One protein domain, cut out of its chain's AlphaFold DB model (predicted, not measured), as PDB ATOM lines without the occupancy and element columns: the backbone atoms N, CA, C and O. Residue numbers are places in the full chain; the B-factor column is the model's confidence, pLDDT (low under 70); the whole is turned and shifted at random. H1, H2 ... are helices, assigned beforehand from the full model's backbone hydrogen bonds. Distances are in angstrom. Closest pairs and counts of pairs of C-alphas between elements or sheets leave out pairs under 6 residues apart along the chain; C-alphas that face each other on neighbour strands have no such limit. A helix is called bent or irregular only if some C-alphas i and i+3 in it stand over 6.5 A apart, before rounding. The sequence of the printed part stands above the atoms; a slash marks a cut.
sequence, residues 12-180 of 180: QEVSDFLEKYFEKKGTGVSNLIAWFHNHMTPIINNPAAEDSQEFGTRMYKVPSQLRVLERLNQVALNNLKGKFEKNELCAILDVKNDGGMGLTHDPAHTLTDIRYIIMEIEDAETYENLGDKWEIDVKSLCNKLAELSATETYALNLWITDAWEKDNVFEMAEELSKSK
ATOM      1  N   GLN A  12     302.265 139.577 367.711       48.44
ATOM      2  CA  GLN A  12     302.941 140.829 367.353       48.44
ATOM      3  C   GLN A  12     302.055 141.720 366.469       48.44
ATOM      4  O   GLN A  12     301.911 142.902 366.739       48.44
ATOM      5  N   GLU A  13     301.346 141.128 365.502       44.66
ATOM      6  CA  GLU A  13     300.418 141.844 364.616       44.66
ATOM      7  C   GLU A  13     299.276 142.551 365.373       44.66
ATOM      8  O   GLU A  13     298.856 143.647 365.003       44.66
ATOM      9  N   VAL A  14     298.768 141.936 366.448       45.91
ATOM     10  CA  VAL A  14     297.720 142.528 367.291       45.91
ATOM     11  C   VAL A  14     298.307 143.612 368.197       45.91
ATOM     12  O   VAL A  14     297.663 144.644 368.361       45.91
ATOM     13  N   SER A  15     299.522 143.425 368.728       48.53
ATOM     14  CA  SER A  15     300.236 144.468 369.489       48.53
ATOM     15  C   SER A  15     300.439 145.714 368.634       48.53
ATOM     16  O   SER A  15     299.985 146.793 369.003       48.53
ATOM     17  N   ASP A  16     301.002 145.541 367.436       52.84
ATOM     18  CA  ASP A  16     301.332 146.629 366.514       52.84
ATOM     19  C   ASP A  16     300.079 147.397 366.058       52.84
ATOM     20  O   ASP A  16     300.116 148.615 365.859       52.84
ATOM     21  N   PHE A  17     298.954 146.691 365.884       52.16
ATOM     22  CA  PHE A  17     297.669 147.308 365.561       52.16
ATOM     23  C   PHE A  17     297.137 148.148 366.726       52.16
ATOM     24  O   PHE A  17     296.758 149.301 366.516       52.16
ATOM     25  N   LEU A  18     297.107 147.584 367.938       52.00
ATOM     26  CA  LEU A  18     296.596 148.279 369.120       52.00
ATOM     27  C   LEU A  18     297.471 149.496 369.448       52.00
ATOM     28  O   LEU A  18     296.934 150.582 369.648       52.00
ATOM     29  N   GLU A  19     298.797 149.360 369.405       54.66
ATOM     30  CA  GLU A  19     299.748 150.452 369.646       54.66
ATOM     31  C   GLU A  19     299.544 151.619 368.672       54.66
ATOM     32  O   GLU A  19     299.290 152.743 369.107       54.66
ATOM     33  N   LYS A  20     299.524 151.358 367.356       54.31
ATOM     34  CA  LYS A  20     299.286 152.409 366.347       54.31
ATOM     35  C   LYS A  20     297.909 153.056 366.468       54.31
ATOM     36  O   LYS A  20     297.746 154.242 366.173       54.31
ATOM     37  N   TYR A  21     296.897 152.279 366.839       47.75
ATOM     38  CA  TYR A  21     295.527 152.767 366.946       47.75
ATOM     39  C   TYR A  21     295.332 153.650 368.188       47.75
ATOM     40  O   TYR A  21     294.688 154.698 368.098       47.75
ATOM     41  N   PHE A  22     295.941 153.282 369.319       55.25
ATOM     42  CA  PHE A  22     295.860 154.045 370.565       55.25
ATOM     43  C   PHE A  22     296.788 155.266 370.590       55.25
ATOM     44  O   PHE A  22     296.355 156.312 371.079       55.25
ATOM     45  N   GLU A  23     297.979 155.210 369.976       51.66
ATOM     46  CA  GLU A  23     298.830 156.398 369.763       51.66
ATOM     47  C   GLU A  23     298.092 157.492 368.985       51.66
ATOM     48  O   GLU A  23     298.173 158.674 369.316       51.66
ATOM     49  N   LYS A  24     297.312 157.105 367.970       45.91
ATOM     50  CA  LYS A  24     296.595 158.055 367.113       45.91
ATOM     51  C   LYS A  24     295.373 158.692 367.789       45.91
ATOM     52  O   LYS A  24     294.859 159.695 367.293       45.91
ATOM     53  N   LYS A  25     294.864 158.097 368.872       41.31
ATOM     54  CA  LYS A  25     293.592 158.489 369.504       41.31
ATOM     55  C   LYS A  25     293.729 158.994 370.938       41.31
ATOM     56  O   LYS A  25     292.803 159.647 371.400       41.31
ATOM     57  N   GLY A  26     294.854 158.753 371.615       41.06
ATOM     58  CA  GLY A  26     295.140 159.318 372.938       41.06
ATOM     59  C   GLY A  26     294.194 158.857 374.053       41.06
ATOM     60  O   GLY A  26     293.941 159.616 374.981       41.06
ATOM     61  N   THR A  27     293.619 157.649 373.965       44.97
ATOM     62  CA  THR A  27     292.533 157.214 374.867       44.97
ATOM     63  C   THR A  27     292.740 155.827 375.474       44.97
ATOM     64  O   THR A  27     293.208 154.923 374.788       44.97
ATOM     65  N   GLY A  28     292.337 155.663 376.743       47.62
ATOM     66  CA  GLY A  28     292.467 154.437 377.543       47.62
ATOM     67  C   GLY A  28     291.380 153.365 377.335       47.62
ATOM     68  O   GLY A  28     290.486 153.495 376.500       47.62
ATOM     69  N   VAL A  29     291.475 152.297 378.139       43.22
ATOM     70  CA  VAL A  29     290.747 151.008 378.047       43.22
ATOM     71  C   VAL A  29     289.218 151.133 377.930       43.22
ATOM     72  O   VAL A  29     288.598 150.325 377.245       43.22
ATOM     73  N   SER A  30     288.598 152.165 378.505       39.41
ATOM     74  CA  SER A  30     287.143 152.392 378.433       39.41
ATOM     75  C   SER A  30     286.620 152.558 376.995       39.41
ATOM     76  O   SER A  30     285.507 152.142 376.686       39.41
ATOM     77  N   ASN A  31     287.446 153.073 376.076       45.88
ATOM     78  CA  ASN A  31     287.074 153.210 374.664       45.88
ATOM     79  C   ASN A  31     287.201 151.903 373.868       45.88
ATOM     80  O   ASN A  31     286.615 151.796 372.792       45.88
ATOM     81  N   LEU A  32     287.925 150.902 374.381       49.62
ATOM     82  CA  LEU A  32     288.016 149.573 373.764       49.62
ATOM     83  C   LEU A  32     286.666 148.843 373.852       49.62
ATOM     84  O   LEU A  32     286.239 148.223 372.881       49.62
ATOM     85  N   ILE A  33     285.980 148.973 374.992       49.06
ATOM     86  CA  ILE A  33     284.664 148.369 375.243       49.06
ATOM     87  C   ILE A  33     283.604 149.019 374.339       49.06
ATOM     88  O   ILE A  33     282.891 148.318 373.619       49.06
ATOM     89  N   ALA A  34     283.572 150.356 374.281       45.88
ATOM     90  CA  ALA A  34     282.652 151.100 373.416       45.88
ATOM     91  C   ALA A  34     282.903 150.851 371.914       45.88
ATOM     92  O   ALA A  34     281.962 150.726 371.129       45.88
ATOM     93  N   TRP A  35     284.171 150.747 371.492       54.25
ATOM     94  CA  TRP A  35     284.513 150.425 370.104       54.25
ATOM     95  C   TRP A  35     284.018 149.034 369.708       54.25
ATOM     96  O   TRP A  35     283.416 148.892 368.644       54.25
ATOM     97  N   PHE A  36     284.234 148.031 370.564       55.12
ATOM     98  CA  PHE A  36     283.847 146.656 370.269       55.12
ATOM     99  C   PHE A  36     282.335 146.527 370.078       55.12
ATOM    100  O   PHE A  36     281.894 145.986 369.069       55.12
ATOM    101  N   HIS A  37     281.545 147.117 370.977       52.34
ATOM    102  CA  HIS A  37     280.087 147.126 370.869       52.34
ATOM    103  C   HIS A  37     279.603 147.768 369.555       52.34
ATOM    104  O   HIS A  37     278.764 147.212 368.853       52.34
ATOM    105  N   ASN A  38     280.194 148.899 369.156       47.78
ATOM    106  CA  ASN A  38     279.782 149.614 367.945       47.78
ATOM    107  C   ASN A  38     280.186 148.921 366.633       47.78
ATOM    108  O   ASN A  38     279.558 149.166 365.605       47.78
ATOM    109  N   HIS A  39     281.218 148.072 366.647       50.06
ATOM    110  CA  HIS A  39     281.741 147.436 365.429       50.06
ATOM    111  C   HIS A  39     281.361 145.957 365.300       50.06
ATOM    112  O   HIS A  39     281.361 145.437 364.190       50.06
ATOM    113  N   MET A  40     281.008 145.280 366.395       50.03
ATOM    114  CA  MET A  40     280.691 143.846 366.390       50.03
ATOM    115  C   MET A  40     279.194 143.551 366.292       50.03
ATOM    116  O   MET A  40     278.801 142.604 365.612       50.03
ATOM    117  N   THR A  41     278.348 144.381 366.901       46.72
ATOM    118  CA  THR A  41     276.885 144.216 366.879       46.72
ATOM    119  C   THR A  41     276.289 144.208 365.457       46.72
ATOM    120  O   THR A  41     275.425 143.374 365.184       46.72
ATOM    121  N   PRO A  42     276.758 145.033 364.494       46.22
ATOM    122  CA  PRO A  42     276.277 144.971 363.109       46.22
ATOM    123  C   PRO A  42     276.687 143.687 362.365       46.22
ATOM    124  O   PRO A  42     275.909 143.173 361.563       46.22
ATOM    125  N   ILE A  43     277.878 143.146 362.653       47.59
ATOM    126  CA  ILE A  43     278.440 141.946 362.002       47.59
ATOM    127  C   ILE A  43     277.636 140.694 362.379       47.59
ATOM    128  O   ILE A  43     277.397 139.830 361.538       47.59
ATOM    129  N   ILE A  44     277.187 140.615 363.634       46.47
ATOM    130  CA  ILE A  44     276.367 139.505 364.143       46.47
ATOM    131  C   ILE A  44     274.951 139.548 363.545       46.47
ATOM    132  O   ILE A  44     274.381 138.505 363.232       46.47
ATOM    133  N   ASN A  45     274.403 140.750 363.342       42.25
ATOM    134  CA  ASN A  45     273.003 140.940 362.958       42.25
ATOM    135  C   ASN A  45     272.757 141.015 361.439       42.25
ATOM    136  O   ASN A  45     271.607 140.899 361.015       42.25
ATOM    137  N   ASN A  46     273.789 141.200 360.604       46.28
ATOM    138  CA  ASN A  46     273.635 141.200 359.145       46.28
ATOM    139  C   ASN A  46     274.896 140.701 358.400       46.28
ATOM    140  O   ASN A  46     275.647 141.501 357.837       46.28
ATOM    141  N   PRO A  47     275.125 139.376 358.335       48.94
ATOM    142  CA  PRO A  47     276.306 138.794 357.691       48.94
ATOM    143  C   PRO A  47     276.319 138.929 356.155       48.94
ATOM    144  O   PRO A  47     277.304 138.563 355.522       48.94
ATOM    145  N   ALA A  48     275.235 139.421 355.542       48.66
ATOM    146  CA  ALA A  48     275.061 139.479 354.089       48.66
ATOM    147  C   ALA A  48     275.377 140.856 353.466       48.66
ATOM    148  O   ALA A  48     275.285 140.998 352.249       48.66
ATOM    149  N   ALA A  49     275.711 141.870 354.274       49.41
ATOM    150  CA  ALA A  49     275.847 143.255 353.813       49.41
ATOM    151  C   ALA A  49     277.276 143.691 353.426       49.41
ATOM    152  O   ALA A  49     277.431 144.790 352.897       49.41
ATOM    153  N   GLU A  50     278.311 142.872 353.655       48.00
ATOM    154  CA  GLU A  50     279.708 143.224 353.345       48.00
ATOM    155  C   GLU A  50     280.354 142.240 352.361       48.00
ATOM    156  O   GLU A  50     280.120 141.032 352.422       48.00
ATOM    157  N   ASP A  51     281.204 142.769 351.470       52.19
ATOM    158  CA  ASP A  51     282.049 141.987 350.567       52.19
ATOM    159  C   ASP A  51     282.760 140.869 351.346       52.19
ATOM    160  O   ASP A  51     283.493 141.102 352.314       52.19
ATOM    161  N   SER A  52     282.554 139.625 350.907       49.69
ATOM    162  CA  SER A  52     282.902 138.399 351.642       49.69
ATOM    163  C   SER A  52     284.375 138.298 352.063       49.69
ATOM    164  O   SER A  52     284.719 137.554 352.982       49.69
ATOM    165  N   GLN A  53     285.261 139.037 351.394       47.66
ATOM    166  CA  GLN A  53     286.698 139.054 351.656       47.66
ATOM    167  C   GLN A  53     287.077 139.965 352.839       47.66
ATOM    168  O   GLN A  53     287.935 139.605 353.653       47.66
ATOM    169  N   GLU A  54     286.412 141.113 352.982       49.47
ATOM    170  CA  GLU A  54     286.598 142.008 354.127       49.47
ATOM    171  C   GLU A  54     285.905 141.433 355.368       49.47
ATOM    172  O   GLU A  54     286.510 141.385 356.445       49.47
ATOM    173  N   PHE A  55     284.711 140.857 355.186       45.94
ATOM    174  CA  PHE A  55     284.009 140.096 356.219       45.94
ATOM    175  C   PHE A  55     284.866 138.932 356.743       45.94
ATOM    176  O   PHE A  55     285.080 138.817 357.948       45.94
ATOM    177  N   GLY A  56     285.456 138.114 355.862       44.47
ATOM    178  CA  GLY A  56     286.319 136.992 356.261       44.47
ATOM    179  C   GLY A  56     287.569 137.417 357.045       44.47
ATOM    180  O   GLY A  56     287.952 136.764 358.017       44.47
ATOM    181  N   THR A  57     288.173 138.551 356.681       54.50
ATOM    182  CA  THR A  57     289.364 139.087 357.364       54.50
ATOM    183  C   THR A  57     289.017 139.675 358.736       54.50
ATOM    184  O   THR A  57     289.773 139.500 359.697       54.50
ATOM    185  N   ARG A  58     287.858 140.335 358.861       50.31
ATOM    186  CA  ARG A  58     287.332 140.834 360.143       50.31
ATOM    187  C   ARG A  58     286.936 139.675 361.058       50.31
ATOM    188  O   ARG A  58     287.390 139.636 362.200       50.31
ATOM    189  N   MET A  59     286.228 138.673 360.534       44.06
ATOM    190  CA  MET A  59     285.826 137.459 361.256       44.06
ATOM    191  C   MET A  59     287.013 136.639 361.772       44.06
ATOM    192  O   MET A  59     286.925 136.059 362.850       44.06
ATOM    193  N   TYR A  60     288.154 136.635 361.077       50.72
ATOM    194  CA  TYR A  60     289.371 135.973 361.568       50.72
ATOM    195  C   TYR A  60     289.932 136.609 362.855       50.72
ATOM    196  O   TYR A  60     290.540 135.925 363.679       50.72
ATOM    197  N   LYS A  61     289.711 137.916 363.060       53.19
ATOM    198  CA  LYS A  61     290.168 138.655 364.252       53.19
ATOM    199  C   LYS A  61     289.173 138.589 365.414       53.19
ATOM    200  O   LYS A  61     289.563 138.820 366.556       53.19
ATOM    201  N   VAL A  62     287.928 138.192 365.158       54.25
ATOM    202  CA  VAL A  62     286.880 138.084 366.185       54.25
ATOM    203  C   VAL A  62     287.271 137.128 367.325       54.25
ATOM    204  O   VAL A  62     287.225 137.552 368.479       54.25
ATOM    205  N   PRO A  63     287.761 135.893 367.083       54.97
ATOM    206  CA  PRO A  63     288.121 134.981 368.170       54.97
ATOM    207  C   PRO A  63     289.299 135.448 369.035       54.97
ATOM    208  O   PRO A  63     289.423 135.036 370.189       54.97
ATOM    209  N   SER A  64     290.231 136.239 368.495       61.47
ATOM    210  CA  SER A  64     291.342 136.778 369.293       61.47
ATOM    211  C   SER A  64     290.902 137.989 370.110       61.47
ATOM    212  O   SER A  64     291.286 138.098 371.271       61.47
ATOM    213  N   GLN A  65     290.047 138.848 369.552       61.12
ATOM    214  CA  GLN A  65     289.492 139.997 370.263       61.12
ATOM    215  C   GLN A  65     288.520 139.579 371.377       61.12
ATOM    216  O   GLN A  65     288.613 140.110 372.481       61.12
ATOM    217  N   LEU A  66     287.672 138.569 371.143       59.50
ATOM    218  CA  LEU A  66     286.803 137.994 372.179       59.50
ATOM    219  C   LEU A  66     287.612 137.464 373.367       59.50
ATOM    220  O   LEU A  66     287.308 137.786 374.509       59.50
ATOM    221  N   ARG A  67     288.723 136.759 373.112       64.44
ATOM    222  CA  ARG A  67     289.618 136.274 374.179       64.44
ATOM    223  C   ARG A  67     290.259 137.395 374.996       64.44
ATOM    224  O   ARG A  67     290.525 137.216 376.183       64.44
ATOM    225  N   VAL A  68     290.543 138.544 374.380       69.50
ATOM    226  CA  VAL A  68     291.038 139.720 375.112       69.50
ATOM    227  C   VAL A  68     289.939 140.271 376.019       69.50
ATOM    228  O   VAL A  68     290.214 140.557 377.181       69.50
ATOM    229  N   LEU A  69     288.700 140.358 375.532       68.00
ATOM    230  CA  LEU A  69     287.564 140.828 376.328       68.00
ATOM    231  C   LEU A  69     287.225 139.892 377.481       68.00
ATOM    232  O   LEU A  69     287.040 140.369 378.595       68.00
ATOM    233  N   GLU A  70     287.219 138.580 377.253       68.19
ATOM    234  CA  GLU A  70     287.026 137.582 378.311       68.19
ATOM    235  C   GLU A  70     288.052 137.766 379.430       68.19
ATOM    236  O   GLU A  70     287.702 137.778 380.609       68.19
ATOM    237  N   ARG A  71     289.323 137.980 379.074       71.94
ATOM    238  CA  ARG A  71     290.383 138.226 380.058       71.94
ATOM    239  C   ARG A  71     290.209 139.553 380.783       71.94
ATOM    240  O   ARG A  71     290.406 139.596 381.993       71.94
ATOM    241  N   LEU A  72     289.850 140.625 380.075       74.00
ATOM    242  CA  LEU A  72     289.573 141.921 380.699       74.00
ATOM    243  C   LEU A  72     288.402 141.818 381.678       74.00
ATOM    244  O   LEU A  72     288.505 142.324 382.794       74.00
ATOM    245  N   ASN A  73     287.345 141.097 381.300       75.19
ATOM    246  CA  ASN A  73     286.205 140.834 382.167       75.19
ATOM    247  C   ASN A  73     286.621 140.026 383.405       75.19
ATOM    248  O   ASN A  73     286.332 140.428 384.523       75.19
ATOM    249  N   GLN A  74     287.388 138.944 383.241       78.12
ATOM    250  CA  GLN A  74     287.898 138.156 384.371       78.12
ATOM    251  C   GLN A  74     288.771 138.979 385.323       78.12
ATOM    252  O   GLN A  74     288.673 138.828 386.539       78.12
ATOM    253  N   VAL A  75     289.633 139.853 384.797       78.94
ATOM    254  CA  VAL A  75     290.461 140.743 385.623       78.94
ATOM    255  C   VAL A  75     289.589 141.738 386.386       78.94
ATOM    256  O   VAL A  75     289.793 141.925 387.583       78.94
ATOM    257  N   ALA A  76     288.605 142.344 385.722       79.69
ATOM    258  CA  ALA A  76     287.690 143.289 386.348       79.69
ATOM    259  C   ALA A  76     286.800 142.618 387.413       79.69
ATOM    260  O   ALA A  76     286.711 143.128 388.526       79.69
ATOM    261  N   LEU A  77     286.254 141.428 387.140       83.69
ATOM    262  CA  LEU A  77     285.533 140.610 388.126       83.69
ATOM    263  C   LEU A  77     286.418 140.238 389.314       83.69
ATOM    264  O   LEU A  77     286.005 140.348 390.464       83.69
ATOM    265  N   ASN A  78     287.670 139.856 389.065       85.06
ATOM    266  CA  ASN A  78     288.607 139.607 390.151       85.06
ATOM    267  C   ASN A  78     288.873 140.874 390.970       85.06
ATOM    268  O   ASN A  78     289.095 140.759 392.166       85.06
ATOM    269  N   ASN A  79     288.846 142.074 390.386       86.81
ATOM    270  CA  ASN A  79     288.972 143.319 391.150       86.81
ATOM    271  C   ASN A  79     287.748 143.637 392.006       86.81
ATOM    272  O   ASN A  79     287.913 144.278 393.040       86.81
ATOM    273  N   LEU A  80     286.569 143.152 391.621       90.69
ATOM    274  CA  LEU A  80     285.358 143.228 392.433       90.69
ATOM    275  C   LEU A  80     285.361 142.239 393.608       90.69
ATOM    276  O   LEU A  80     284.673 142.490 394.597       90.69
ATOM    277  N   LYS A  81     286.140 141.149 393.536       91.69
ATOM    278  CA  LYS A  81     286.180 140.134 394.599       91.69
ATOM    279  C   LYS A  81     286.526 140.723 395.962       91.69
ATOM    280  O   LYS A  81     287.580 141.341 396.130       91.69
ATOM    281  N   GLY A  82     285.631 140.508 396.922       92.00
ATOM    282  CA  GLY A  82     285.755 140.996 398.292       92.00
ATOM    283  C   GLY A  82     285.589 142.510 398.464       92.00
ATOM    284  O   GLY A  82     285.843 143.007 399.557       92.00
ATOM    285  N   LYS A  83     285.187 143.262 397.425       95.25
ATOM    286  CA  LYS A  83     284.807 144.682 397.582       95.25
ATOM    287  C   LYS A  83     283.443 144.855 398.245       95.25
ATOM    288  O   LYS A  83     283.223 145.847 398.936       95.25
ATOM    289  N   PHE A  84     282.551 143.900 398.004       96.62
ATOM    290  CA  PHE A  84     281.192 143.883 398.521       96.62
ATOM    291  C   PHE A  84     280.990 142.652 399.395       96.62
ATOM    292  O   PHE A  84     281.500 141.568 399.097       96.62
ATOM    293  N   GLU A  85     280.232 142.825 400.467       96.19
ATOM    294  CA  GLU A  85     279.756 141.723 401.286       96.19
ATOM    295  C   GLU A  85     278.651 140.951 400.554       96.19
ATOM    296  O   GLU A  85     278.010 141.458 399.631       96.19
ATOM    297  N   LYS A  86     278.400 139.704 400.968       95.56
ATOM    298  CA  LYS A  86     277.373 138.857 400.339       95.56
ATOM    299  C   LYS A  86     275.997 139.530 400.350       95.56
ATOM    300  O   LYS A  86     275.323 139.533 399.327       95.56
ATOM    301  N   ASN A  87     275.608 140.129 401.475       96.06
ATOM    302  CA  ASN A  87     274.313 140.794 401.607       96.06
ATOM    303  C   ASN A  87     274.211 142.056 400.738       96.06
ATOM    304  O   ASN A  87     273.161 142.306 400.156       96.06
ATOM    305  N   GLU A  88     275.308 142.801 400.574       96.81
ATOM    306  CA  GLU A  88     275.366 143.946 399.655       96.81
ATOM    307  C   GLU A  88     275.159 143.504 398.202       96.81
ATOM    308  O   GLU A  88     274.407 144.129 397.459       96.81
ATOM    309  N   LEU A  89     275.786 142.394 397.800       95.44
ATOM    310  CA  LEU A  89     275.603 141.809 396.471       95.44
ATOM    311  C   LEU A  89     274.175 141.297 396.254       95.44
ATOM    312  O   LEU A  89     273.622 141.488 395.172       95.44
ATOM    313  N   CYS A  90     273.563 140.688 397.271       92.94
ATOM    314  CA  CYS A  90     272.160 140.295 397.215       92.94
ATOM    315  C   CYS A  90     271.236 141.511 397.068       92.94
ATOM    316  O   CYS A  90     270.341 141.468 396.232       92.94
ATOM    317  N   ALA A  91     271.484 142.600 397.800       93.44
ATOM    318  CA  ALA A  91     270.720 143.839 397.669       93.44
ATOM    319  C   ALA A  91     270.850 144.457 396.266       93.44
ATOM    320  O   ALA A  91     269.848 144.859 395.680       93.44
ATOM    321  N   ILE A  92     272.059 144.464 395.684       93.06
ATOM    322  CA  ILE A  92     272.287 144.907 394.295       93.06
ATOM    323  C   ILE A  92     271.486 144.055 393.299       93.06
ATOM    324  O   ILE A  92     270.927 144.588 392.341       93.06
ATOM    325  N   LEU A  93     271.452 142.732 393.487       89.25
ATOM    326  CA  LEU A  93     270.688 141.839 392.614       89.25
ATOM    327  C   LEU A  93     269.182 142.049 392.782       89.25
ATOM    328  O   LEU A  93     268.473 142.097 391.785       89.25
ATOM    329  N   ASP A  94     268.710 142.223 394.013       88.31
ATOM    330  CA  ASP A  94     267.300 142.406 394.365       88.31
ATOM    331  C   ASP A  94     266.690 143.643 393.693       88.31
ATOM    332  O   ASP A  94     265.655 143.533 393.043       88.31
ATOM    333  N   VAL A  95     267.389 144.783 393.699       85.56
ATOM    334  CA  VAL A  95     266.932 145.994 392.985       85.56
ATOM    335  C   VAL A  95     267.003 145.872 391.458       85.56
ATOM    336  O   VAL A  95     266.471 146.703 390.731       85.56
ATOM    337  N   LYS A  96     267.688 144.845 390.944       75.94
ATOM    338  CA  LYS A  96     267.735 144.503 389.514       75.94
ATOM    339  C   LYS A  96     266.788 143.366 389.133       75.94
ATOM    340  O   LYS A  96     266.671 143.080 387.944       75.94
ATOM    341  N   ASN A  97     266.123 142.750 390.113       63.69
ATOM    342  CA  ASN A  97     265.110 141.715 389.916       63.69
ATOM    343  C   ASN A  97     263.833 142.298 389.306       63.69
ATOM    344  O   ASN A  97     263.182 141.668 388.474       63.69
ATOM    345  N   ASP A  98     263.481 143.521 389.704       48.91
ATOM    346  CA  ASP A  98     262.292 144.168 389.187       48.91
ATOM    347  C   ASP A  98     262.634 144.859 387.867       48.91
ATOM    348  O   ASP A  98     263.458 145.772 387.807       48.91
ATOM    349  N   GLY A  99     262.017 144.415 386.774       49.06
ATOM    350  CA  GLY A  99     262.151 144.994 385.433       49.06
ATOM    351  C   GLY A  99     261.607 146.430 385.309       49.06
ATOM    352  O   GLY A  99     261.086 146.790 384.251       49.06
ATOM    353  N   GLY A 100     261.706 147.240 386.370       43.41
ATOM    354  CA  GLY A 100     261.085 148.548 386.582       43.41
ATOM    355  C   GLY A 100     261.580 149.667 385.671       43.41
ATOM    356  O   GLY A 100     260.857 150.632 385.443       43.41
ATOM    357  N   MET A 101     262.728 149.498 385.014       43.09
ATOM    358  CA  MET A 101     263.043 150.247 383.796       43.09
ATOM    359  C   MET A 101     263.543 149.312 382.708       43.09
ATOM    360  O   MET A 101     264.733 149.195 382.413       43.09
ATOM    361  N   GLY A 102     262.575 148.645 382.081       40.28
ATOM    362  CA  GLY A 102     262.775 147.946 380.828       40.28
ATOM    363  C   GLY A 102     263.539 148.805 379.822       40.28
ATOM    364  O   GLY A 102     263.192 149.960 379.588       40.28
ATOM    365  N   LEU A 103     264.579 148.209 379.234       38.62
ATOM    366  CA  LEU A 103     264.776 148.074 377.781       38.62
ATOM    367  C   LEU A 103     264.582 149.321 376.887       38.62
ATOM    368  O   LEU A 103     264.431 149.190 375.676       38.62
ATOM    369  N   THR A 104     264.602 150.529 377.439       40.09
ATOM    370  CA  THR A 104     264.460 151.795 376.698       40.09
ATOM    371  C   THR A 104     265.767 152.567 376.627       40.09
ATOM    372  O   THR A 104     265.899 153.474 375.809       40.09
ATOM    373  N   HIS A 105     266.749 152.182 377.438       42.75
ATOM    374  CA  HIS A 105     268.102 152.697 377.343       42.75
ATOM    375  C   HIS A 105     268.932 151.709 376.535       42.75
ATOM    376  O   HIS A 105     268.932 150.510 376.811       42.75
ATOM    377  N   ASP A 106     269.595 152.231 375.504       47.66
ATOM    378  CA  ASP A 106     270.632 151.543 374.743       47.66
ATOM    379  C   ASP A 106     271.469 150.653 375.686       47.66
ATOM    380  O   ASP A 106     272.024 151.185 376.655       47.66
ATOM    381  N   PRO A 107     271.561 149.329 375.444       49.59
ATOM    382  CA  PRO A 107     272.345 148.407 376.263       49.59
ATOM    383  C   PRO A 107     273.772 148.904 376.551       49.59
ATOM    384  O   PRO A 107     274.345 148.602 377.595       49.59
ATOM    385  N   ALA A 108     274.348 149.728 375.667       47.59
ATOM    386  CA  ALA A 108     275.660 150.331 375.886       47.59
ATOM    387  C   ALA A 108     275.700 151.326 377.068       47.59
ATOM    388  O   ALA A 108     276.725 151.439 377.749       47.59
ATOM    389  N   HIS A 109     274.602 152.040 377.326       48.25
ATOM    390  CA  HIS A 109     274.496 153.031 378.400       48.25
ATOM    391  C   HIS A 109     274.191 152.382 379.755       48.25
ATOM    392  O   HIS A 109     274.703 152.837 380.776       48.25
ATOM    393  N   THR A 110     273.426 151.288 379.784       57.12
ATOM    394  CA  THR A 110     273.097 150.571 381.028       57.12
ATOM    395  C   THR A 110     274.264 149.740 381.559       57.12
ATOM    396  O   THR A 110     274.422 149.620 382.769       57.12
ATOM    397  N   LEU A 111     275.132 149.226 380.681       56.66
ATOM    398  CA  LEU A 111     276.286 148.416 381.088       56.66
ATOM    399  C   LEU A 111     277.426 149.228 381.721       56.66
ATOM    400  O   LEU A 111     278.283 148.650 382.388       56.66
ATOM    401  N   THR A 112     277.482 150.546 381.512       61.25
ATOM    402  CA  THR A 112     278.635 151.369 381.930       61.25
ATOM    403  C   THR A 112     278.302 152.487 382.910       61.25
ATOM    404  O   THR A 112     279.225 153.080 383.467       61.25
ATOM    405  N   ASP A 113     277.022 152.756 383.167       76.19
ATOM    406  CA  ASP A 113     276.601 153.822 384.072       76.19
ATOM    407  C   ASP A 113     276.091 153.272 385.409       76.19
ATOM    408  O   ASP A 113     274.954 152.815 385.538       76.19
ATOM    409  N   ILE A 114     276.945 153.348 386.433       85.38
ATOM    410  CA  ILE A 114     276.643 152.857 387.782       85.38
ATOM    411  C   ILE A 114     275.534 153.656 388.478       85.38
ATOM    412  O   ILE A 114     274.904 153.152 389.409       85.38
ATOM    413  N   ARG A 115     275.252 154.885 388.018       84.25
ATOM    414  CA  ARG A 115     274.270 155.779 388.651       84.25
ATOM    415  C   ARG A 115     272.867 155.189 388.649       84.25
ATOM    416  O   ARG A 115     272.127 155.430 389.593       84.25
ATOM    417  N   TYR A 116     272.528 154.381 387.645       82.19
ATOM    418  CA  TYR A 116     271.244 153.686 387.621       82.19
ATOM    419  C   TYR A 116     271.127 152.666 388.750       82.19
ATOM    420  O   TYR A 116     270.072 152.564 389.346       82.19
ATOM    421  N   ILE A 117     272.187 151.919 389.075       87.19
ATOM    422  CA  ILE A 117     272.133 150.971 390.200       87.19
ATOM    423  C   ILE A 117     271.950 151.728 391.515       87.19
ATOM    424  O   ILE A 117     271.132 151.335 392.334       87.19
ATOM    425  N   ILE A 118     272.688 152.826 391.693       92.69
ATOM    426  CA  ILE A 118     272.603 153.653 392.903       92.69
ATOM    427  C   ILE A 118     271.187 154.213 393.079       92.69
ATOM    428  O   ILE A 118     270.627 154.083 394.158       92.69
ATOM    429  N   MET A 119     270.595 154.765 392.018       89.88
ATOM    430  CA  MET A 119     269.240 155.318 392.059       89.88
ATOM    431  C   MET A 119     268.195 154.266 392.459       89.88
ATOM    432  O   MET A 119     267.389 154.528 393.341       89.88
ATOM    433  N   GLU A 120     268.247 153.061 391.880       89.44
ATOM    434  CA  GLU A 120     267.318 151.976 392.243       89.44
ATOM    435  C   GLU A 120     267.517 151.506 393.696       89.44
ATOM    436  O   GLU A 120     266.556 151.171 394.378       89.44
ATOM    437  N   ILE A 121     268.756 151.515 394.205       93.25
ATOM    438  CA  ILE A 121     269.049 151.221 395.617       93.25
ATOM    439  C   ILE A 121     268.463 152.292 396.542       93.25
ATOM    440  O   ILE A 121     267.880 151.955 397.571       93.25
ATOM    441  N   GLU A 122     268.614 153.570 396.195       93.81
ATOM    442  CA  GLU A 122     268.070 154.687 396.975       93.81
ATOM    443  C   GLU A 122     266.531 154.681 396.979       93.81
ATOM    444  O   GLU A 122     265.912 154.925 398.022       93.81
ATOM    445  N   ASP A 123     265.908 154.345 395.847       92.00
ATOM    446  CA  ASP A 123     264.458 154.187 395.738       92.00
ATOM    447  C   ASP A 123     263.968 152.974 396.544       92.00
ATOM    448  O   ASP A 123     263.056 153.108 397.363       92.00
ATOM    449  N   ALA A 124     264.605 151.808 396.402       91.75
ATOM    450  CA  ALA A 124     264.253 150.610 397.165       91.75
ATOM    451  C   ALA A 124     264.451 150.804 398.676       91.75
ATOM    452  O   ALA A 124     263.662 150.311 399.480       91.75
ATOM    453  N   GLU A 125     265.456 151.567 399.100       95.69
ATOM    454  CA  GLU A 125     265.578 151.956 400.504       95.69
ATOM    455  C   GLU A 125     264.400 152.823 400.953       95.69
ATOM    456  O   GLU A 125     263.789 152.558 401.987       95.69
ATOM    457  N   THR A 126     264.028 153.817 400.146       94.88
ATOM    458  CA  THR A 126     262.944 154.757 400.464       94.88
ATOM    459  C   THR A 126     261.579 154.071 400.577       94.88
ATOM    460  O   THR A 126     260.773 154.449 401.432       94.88
ATOM    461  N   TYR A 127     261.297 153.091 399.717       92.69
ATOM    462  CA  TYR A 127     259.967 152.482 399.609       92.69
ATOM    463  C   TYR A 127     259.865 151.072 400.202       92.69
ATOM    464  O   TYR A 127     258.767 150.664 400.585       92.69
ATOM    465  N   GLU A 128     260.976 150.343 400.321       92.75
ATOM    466  CA  GLU A 128     260.987 148.923 400.705       92.75
ATOM    467  C   GLU A 128     261.875 148.610 401.920       92.75
ATOM    468  O   GLU A 128     261.856 147.475 402.398       92.75
ATOM    469  N   ASN A 129     262.594 149.596 402.474       94.38
ATOM    470  CA  ASN A 129     263.580 149.413 403.551       94.38
ATOM    471  C   ASN A 129     264.625 148.338 403.188       94.38
ATOM    472  O   ASN A 129     264.857 147.383 403.937       94.38
ATOM    473  N   LEU A 130     265.230 148.469 402.001       95.31
ATOM    474  CA  LEU A 130     266.248 147.555 401.472       95.31
ATOM    475  C   LEU A 130     267.375 147.270 402.483       95.31
ATOM    476  O   LEU A 130     267.825 146.126 402.597       95.31
ATOM    477  N   GLY A 131     267.804 148.290 403.231       96.50
ATOM    478  CA  GLY A 131     268.813 148.183 404.280       96.50
ATOM    479  C   GLY A 131     268.419 147.212 405.386       96.50
ATOM    480  O   GLY A 131     269.217 146.351 405.752       96.50
ATOM    481  N   ASP A 132     267.173 147.279 405.855       97.25
ATOM    482  CA  ASP A 132     266.647 146.358 406.868       97.25
ATOM    483  C   ASP A 132     266.468 144.944 406.301       97.25
ATOM    484  O   ASP A 132     266.795 143.964 406.970       97.25
ATOM    485  N   LYS A 133     265.987 144.819 405.054       95.75
ATOM    486  CA  LYS A 133     265.771 143.522 404.385       95.75
ATOM    487  C   LYS A 133     267.057 142.706 404.265       95.75
ATOM    488  O   LYS A 133     267.028 141.489 404.452       95.75
ATOM    489  N   TRP A 134     268.162 143.366 403.924       96.19
ATOM    490  CA  TRP A 134     269.453 142.716 403.689       96.19
ATOM    491  C   TRP A 134     270.468 142.925 404.815       96.19
ATOM    492  O   TRP A 134     271.578 142.406 404.725       96.19
ATOM    493  N   GLU A 135     270.103 143.633 405.884       97.69
ATOM    494  CA  GLU A 135     270.994 143.972 407.000       97.69
ATOM    495  C   GLU A 135     272.262 144.722 406.537       97.69
ATOM    496  O   GLU A 135     273.384 144.363 406.895       97.69
ATOM    497  N   ILE A 136     272.093 145.759 405.708       97.75
ATOM    498  CA  ILE A 136     273.197 146.547 405.129       97.75
ATOM    499  C   ILE A 136     273.083 148.046 405.422       97.75
ATOM    500  O   ILE A 136     271.997 148.593 405.597       97.75
ATOM    501  N   ASP A 137     274.223 148.743 405.386       98.25
ATOM    502  CA  ASP A 137     274.259 150.206 405.310       98.25
ATOM    503  C   ASP A 137     274.149 150.645 403.840       98.25
ATOM    504  O   ASP A 137     275.131 150.631 403.089       98.25
ATOM    505  N   VAL A 138     272.946 151.058 403.436       97.56
ATOM    506  CA  VAL A 138     272.647 151.498 402.063       97.56
ATOM    507  C   VAL A 138     273.538 152.655 401.615       97.56
ATOM    508  O   VAL A 138     274.004 152.684 400.474       97.56
ATOM    509  N   LYS A 139     273.842 153.601 402.508       97.62
ATOM    510  CA  LYS A 139     274.688 154.749 402.170       97.62
ATOM    511  C   LYS A 139     276.128 154.307 401.922       97.62
ATOM    512  O   LYS A 139     276.769 154.791 400.988       97.62
ATOM    513  N   SER A 140     276.639 153.392 402.744       98.06
ATOM    514  CA  SER A 140     277.952 152.771 402.540       98.06
ATOM    515  C   SER A 140     278.016 152.033 401.200       98.06
ATOM    516  O   SER A 140     278.956 152.243 400.430       98.06
ATOM    517  N   LEU A 141     276.981 151.251 400.870       97.75
ATOM    518  CA  LEU A 141     276.877 150.546 399.593       97.75
ATOM    519  C   LEU A 141     276.906 151.508 398.394       97.75
ATOM    520  O   LEU A 141     277.698 151.316 397.469       97.75
ATOM    521  N   CYS A 142     276.111 152.580 398.427       96.88
ATOM    522  CA  CYS A 142     276.084 153.584 397.359       96.88
ATOM    523  C   CYS A 142     277.448 154.264 397.166       96.88
ATOM    524  O   CYS A 142     277.882 154.465 396.031       96.88
ATOM    525  N   ASN A 143     278.170 154.551 398.256       97.38
ATOM    526  CA  ASN A 143     279.530 155.094 398.173       97.38
ATOM    527  C   ASN A 143     280.500 154.099 397.515       97.38
ATOM    528  O   ASN A 143     281.240 154.485 396.613       97.38
ATOM    529  N   LYS A 144     280.462 152.812 397.899       97.19
ATOM    530  CA  LYS A 144     281.284 151.761 397.267       97.19
ATOM    531  C   LYS A 144     281.015 151.655 395.762       97.19
ATOM    532  O   LYS A 144     281.952 151.492 394.984       97.19
ATOM    533  N   LEU A 145     279.748 151.753 395.353       95.38
ATOM    534  CA  LEU A 145     279.345 151.732 393.945       95.38
ATOM    535  C   LEU A 145     279.860 152.966 393.190       95.38
ATOM    536  O   LEU A 145     280.414 152.827 392.102       95.38
ATOM    537  N   ALA A 146     279.749 154.158 393.778       93.81
ATOM    538  CA  ALA A 146     280.233 155.403 393.177       93.81
ATOM    539  C   ALA A 146     281.763 155.436 392.979       93.81
ATOM    540  O   ALA A 146     282.260 156.151 392.108       93.81
ATOM    541  N   GLU A 147     282.512 154.656 393.763       94.06
ATOM    542  CA  GLU A 147     283.972 154.531 393.671       94.06
ATOM    543  C   GLU A 147     284.447 153.496 392.635       94.06
ATOM    544  O   GLU A 147     285.654 153.372 392.392       94.06
ATOM    545  N   LEU A 148     283.538 152.739 392.009       88.38
ATOM    546  CA  LEU A 148     283.914 151.762 390.992       88.38
ATOM    547  C   LEU A 148     284.486 152.443 389.745       88.38
ATOM    548  O   LEU A 148     283.944 153.407 389.206       88.38
ATOM    549  N   SER A 149     285.566 151.873 389.213       85.88
ATOM    550  CA  SER A 149     286.051 152.248 387.883       85.88
ATOM    551  C   SER A 149     285.048 151.850 386.794       85.88
ATOM    552  O   SER A 149     284.219 150.957 386.979       85.88
ATOM    553  N   ALA A 150     285.165 152.440 385.600       80.06
ATOM    554  CA  ALA A 150     284.320 152.075 384.457       80.06
ATOM    555  C   ALA A 150     284.406 150.573 384.111       80.06
ATOM    556  O   ALA A 150     283.406 149.950 383.768       80.06
ATOM    557  N   THR A 151     285.592 149.968 384.241       78.75
ATOM    558  CA  THR A 151     285.790 148.530 384.000       78.75
ATOM    559  C   THR A 151     285.146 147.656 385.070       78.75
ATOM    560  O   THR A 151     284.638 146.588 384.756       78.75
ATOM    561  N   GLU A 152     285.155 148.102 386.325       84.50
ATOM    562  CA  GLU A 152     284.505 147.388 387.428       84.50
ATOM    563  C   GLU A 152     282.985 147.530 387.359       84.50
ATOM    564  O   GLU A 152     282.282 146.551 387.560       84.50
ATOM    565  N   THR A 153     282.485 148.708 386.983       84.06
ATOM    566  CA  THR A 153     281.062 148.939 386.694       84.06
ATOM    567  C   THR A 153     280.576 148.008 385.587       84.06
ATOM    568  O   THR A 153     279.567 147.325 385.743       84.06
ATOM    569  N   TYR A 154     281.329 147.922 384.488       79.81
ATOM    570  CA  TYR A 154     281.020 147.012 383.388       79.81
ATOM    571  C   TYR A 154     280.992 145.546 383.833       79.81
ATOM    572  O   TYR A 154     280.038 144.826 383.545       79.81
ATOM    573  N   ALA A 155     282.010 145.109 384.577       83.56
ATOM    574  CA  ALA A 155     282.073 143.747 385.094       83.56
ATOM    575  C   ALA A 155     280.934 143.429 386.074       83.56
ATOM    576  O   ALA A 155     280.388 142.331 386.020       83.56
ATOM    577  N   LEU A 156     280.550 144.380 386.931       88.62
ATOM    578  CA  LEU A 156     279.434 144.214 387.859       88.62
ATOM    579  C   LEU A 156     278.116 144.027 387.097       88.62
ATOM    580  O   LEU A 156     277.380 143.093 387.392       88.62
ATOM    581  N   ASN A 157     277.847 144.849 386.080       83.75
ATOM    582  CA  ASN A 157     276.640 144.719 385.255       83.75
ATOM    583  C   ASN A 157     276.572 143.383 384.498       83.75
ATOM    584  O   ASN A 157     275.510 142.760 384.436       83.75
ATOM    585  N   LEU A 158     277.699 142.915 383.952       78.75
ATOM    586  CA  LEU A 158     277.755 141.584 383.342       78.75
ATOM    587  C   LEU A 158     277.503 140.480 384.369       78.75
ATOM    588  O   LEU A 158     276.735 139.565 384.099       78.75
ATOM    589  N   TRP A 159     278.104 140.575 385.555       87.19
ATOM    590  CA  TRP A 159     277.888 139.600 386.622       87.19
ATOM    591  C   TRP A 159     276.430 139.555 387.094       87.19
ATOM    592  O   TRP A 159     275.906 138.463 387.294       87.19
ATOM    593  N   ILE A 160     275.764 140.710 387.212       84.88
ATOM    594  CA  ILE A 160     274.328 140.793 387.522       84.88
ATOM    595  C   ILE A 160     273.516 140.046 386.460       84.88
ATOM    596  O   ILE A 160     272.662 139.232 386.799       84.88
ATOM    597  N   THR A 161     273.805 140.298 385.180       78.00
ATOM    598  CA  THR A 161     273.123 139.639 384.055       78.00
ATOM    599  C   THR A 161     273.309 138.121 384.119       78.00
ATOM    600  O   THR A 161     272.332 137.378 384.113       78.00
ATOM    601  N   ASP A 162     274.553 137.663 384.281       77.94
ATOM    602  CA  ASP A 162     274.893 136.243 384.403       77.94
ATOM    603  C   ASP A 162     274.183 135.560 385.586       77.94
ATOM    604  O   ASP A 162     273.774 134.405 385.463       77.94
ATOM    605  N   ALA A 163     274.067 136.241 386.731       80.88
ATOM    606  CA  ALA A 163     273.423 135.703 387.933       80.88
ATOM    607  C   ALA A 163     271.919 135.475 387.734       80.88
ATOM    608  O   ALA A 163     271.378 134.473 388.208       80.88
ATOM    609  N   TRP A 164     271.261 136.375 387.000       76.94
ATOM    610  CA  TRP A 164     269.848 136.248 386.646       76.94
ATOM    611  C   TRP A 164     269.602 135.183 385.577       76.94
ATOM    612  O   TRP A 164     268.649 134.418 385.690       76.94
ATOM    613  N   GLU A 165     270.473 135.074 384.573       73.06
ATOM    614  CA  GLU A 165     270.345 134.043 383.531       73.06
ATOM    615  C   GLU A 165     270.505 132.617 384.076       73.06
ATOM    616  O   GLU A 165     269.896 131.678 383.559       73.06
ATOM    617  N   LYS A 166     271.335 132.443 385.107       74.75
ATOM    618  CA  LYS A 166     271.658 131.133 385.691       74.75
ATOM    619  C   LYS A 166     270.772 130.746 386.879       74.75
ATOM    620  O   LYS A 166     270.925 129.632 387.373       74.75
ATOM    621  N   ASP A 167     269.877 131.633 387.326       72.94
ATOM    622  CA  ASP A 167     268.998 131.449 388.497       72.94
ATOM    623  C   ASP A 167     269.761 130.984 389.760       72.94
ATOM    624  O   ASP A 167     269.311 130.152 390.546       72.94
ATOM    625  N   ASN A 168     270.986 131.491 389.939       77.19
ATOM    626  CA  ASN A 168     271.919 131.075 390.995       77.19
ATOM    627  C   ASN A 168     272.514 132.274 391.761       77.19
ATOM    628  O   ASN A 168     273.644 132.234 392.256       77.19
ATOM    629  N   VAL A 169     271.706 133.329 391.889       79.06
ATOM    630  CA  VAL A 169     271.965 134.609 392.574       79.06
ATOM    631  C   VAL A 169     272.787 134.441 393.862       79.06
ATOM    632  O   VAL A 169     273.840 135.062 394.017       79.06
ATOM    633  N   PHE A 170     272.355 133.572 394.780       83.88
ATOM    634  CA  PHE A 170     273.001 133.416 396.089       83.88
ATOM    635  C   PHE A 170     274.392 132.777 396.035       83.88
ATOM    636  O   PHE A 170     275.270 133.159 396.814       83.88
ATOM    637  N   GLU A 171     274.595 131.804 395.145       85.88
ATOM    638  CA  GLU A 171     275.886 131.134 394.972       85.88
ATOM    639  C   GLU A 171     276.891 132.103 394.346       85.88
ATOM    640  O   GLU A 171     278.001 132.273 394.853       85.88
ATOM    641  N   MET A 172     276.469 132.835 393.313       86.06
ATOM    642  CA  MET A 172     277.314 133.830 392.654       86.06
ATOM    643  C   MET A 172     277.672 135.007 393.569       86.06
ATOM    644  O   MET A 172     278.809 135.486 393.523       86.06
ATOM    645  N   ALA A 173     276.749 135.455 394.428       89.81
ATOM    646  CA  ALA A 173     277.027 136.482 395.435       89.81
ATOM    647  C   ALA A 173     278.079 136.006 396.443       89.81
ATOM    648  O   ALA A 173     279.013 136.733 396.787       89.81
ATOM    649  N   GLU A 174     277.980 134.752 396.881       90.31
ATOM    650  CA  GLU A 174     278.961 134.162 397.783       90.31
ATOM    651  C   GLU A 174     280.347 134.066 397.144       90.31
ATOM    652  O   GLU A 174     281.343 134.421 397.776       90.31
ATOM    653  N   GLU A 175     280.438 133.646 395.884       89.62
ATOM    654  CA  GLU A 175     281.715 133.579 395.172       89.62
ATOM    655  C   GLU A 175     282.383 134.943 394.999       89.62
ATOM    656  O   GLU A 175     283.599 135.056 395.184       89.62
ATOM    657  N   LEU A 176     281.609 135.976 394.662       90.50
ATOM    658  CA  LEU A 176     282.144 137.317 394.447       90.50
ATOM    659  C   LEU A 176     282.494 138.023 395.767       90.50
ATOM    660  O   LEU A 176     283.429 138.820 395.804       90.50
ATOM    661  N   SER A 177     281.832 137.682 396.876       92.56
ATOM    662  CA  SER A 177     282.172 138.220 398.203       92.56
ATOM    663  C   SER A 177     283.487 137.679 398.783       92.56
ATOM    664  O   SER A 177     284.048 138.268 399.708       92.56
ATOM    665  N   LYS A 178     284.013 136.563 398.257       89.88
ATOM    666  CA  LYS A 178     285.260 135.968 398.757       89.88
ATOM    667  C   LYS A 178     286.435 136.902 398.481       89.88
ATOM    668  O   LYS A 178     286.594 137.413 397.371       89.88
ATOM    669  N   SER A 179     287.287 137.094 399.486       75.44
ATOM    670  CA  SER A 179     288.546 137.818 399.317       75.44
ATOM    671  C   SER A 179     289.443 137.122 398.287       75.44
ATOM    672  O   SER A 179     289.371 135.902 398.120       75.44
ATOM    673  N   LYS A 180     290.289 137.908 397.616       66.06
ATOM    674  CA  LYS A 180     291.321 137.410 396.694       66.06
ATOM    675  C   LYS A 180     292.270 136.406 397.344       66.06
ATOM    676  O   LYS A 180     292.590 136.586 398.541       66.06
TER     677      LYS A 180
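Overview. This is residues 12 to 180 of the 180 residues of an uncharacterized protein of Flammeovirga sp. SR4 (UniProt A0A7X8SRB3). Crossed helices gather round H4 into a head at one end, and the long bent helix H3 runs from the far end into it, its arm H3b crossing H9. H2 reaches from beside H9 out toward the far end, making a loose, open frame with H3, while H1 is off by itself. The printed part has 169 residues with ten named helices, H1 to H10 in order, and no named strand; the class is all helix. It is only just loose, close to compact, with a radius of gyration of the C-alphas of 18.6 A, and elongated, spanning 59 by 33 by 29 A.

Along the chain. Find C-alpha 12 at (302.941, 140.829, 367.353); from there H1 runs to residue 23. H2, residues 30 to 45, is 23.9 A long and neither bent nor irregular, but only just: C-alphas 39 and 42 are 6.4 A apart. H3, residues 52 to 80, was assigned as one helix by its hydrogen bonds but is bent, with C-alphas 60 and 63 6.8 A apart; its arms are H3a, residues 52 to 60, and H3b, residues 63 to 80, 25.8 A long. Next come H4, residues 86 to 97; H5, 107 to 110; H6, 115 to 128; H7, 130 to 134; H8, 138 to 146; and H9, 150 to 165, 22.8 A long. H10, residues 169 to 177, ends at C-alpha 177, (282.172, 138.220, 398.203).

Arrangement. Start at H4, the hub. It touches H10, C-alphas of Lys 86 and Ser 177 closest at 5.3 A, at a steep tilt of 43 degrees, opposite ways. Its residues 91 to 96 touch H6, about perpendicular at 88 degrees, Val 95 and Glu 120 closest at 6.0 A between C-alphas. It touches H7, and only just H9, with 3 pairs of C-alphas within 8 A. H8 touches H6 at a shallow tilt of 8 degrees, opposite ways, C-alphas of Ile 118 and Cys 142 closest at 5.7 A. Residues 73 to 80 of H3b touch H9, about perpendicular at 85 degrees, C-alphas of Ala 76 and Glu 152 closest at 5.3 A. H2 is near H3a and H3b, and close but not clearly touching H5, C-alphas of His 37 and Ala 108 closest at 7.4 A. H1 is apart from the other helices. Every O i to N i+4 pair is within hydrogen-bond range in H1, H3a, H3b, H6, H7, H8, H9 and H10, against 9 of 12 in H2 and 7 of 8 in H4; H5 is too short for one.

Size, cuts and confidence. The C-alphas of Gln 53 and Asp 132, the two farthest apart, are 59.2 A from each other. The printed part has no cut and no long link. Residues 12 to 70, 97 to 112 and 180 are under pLDDT 70.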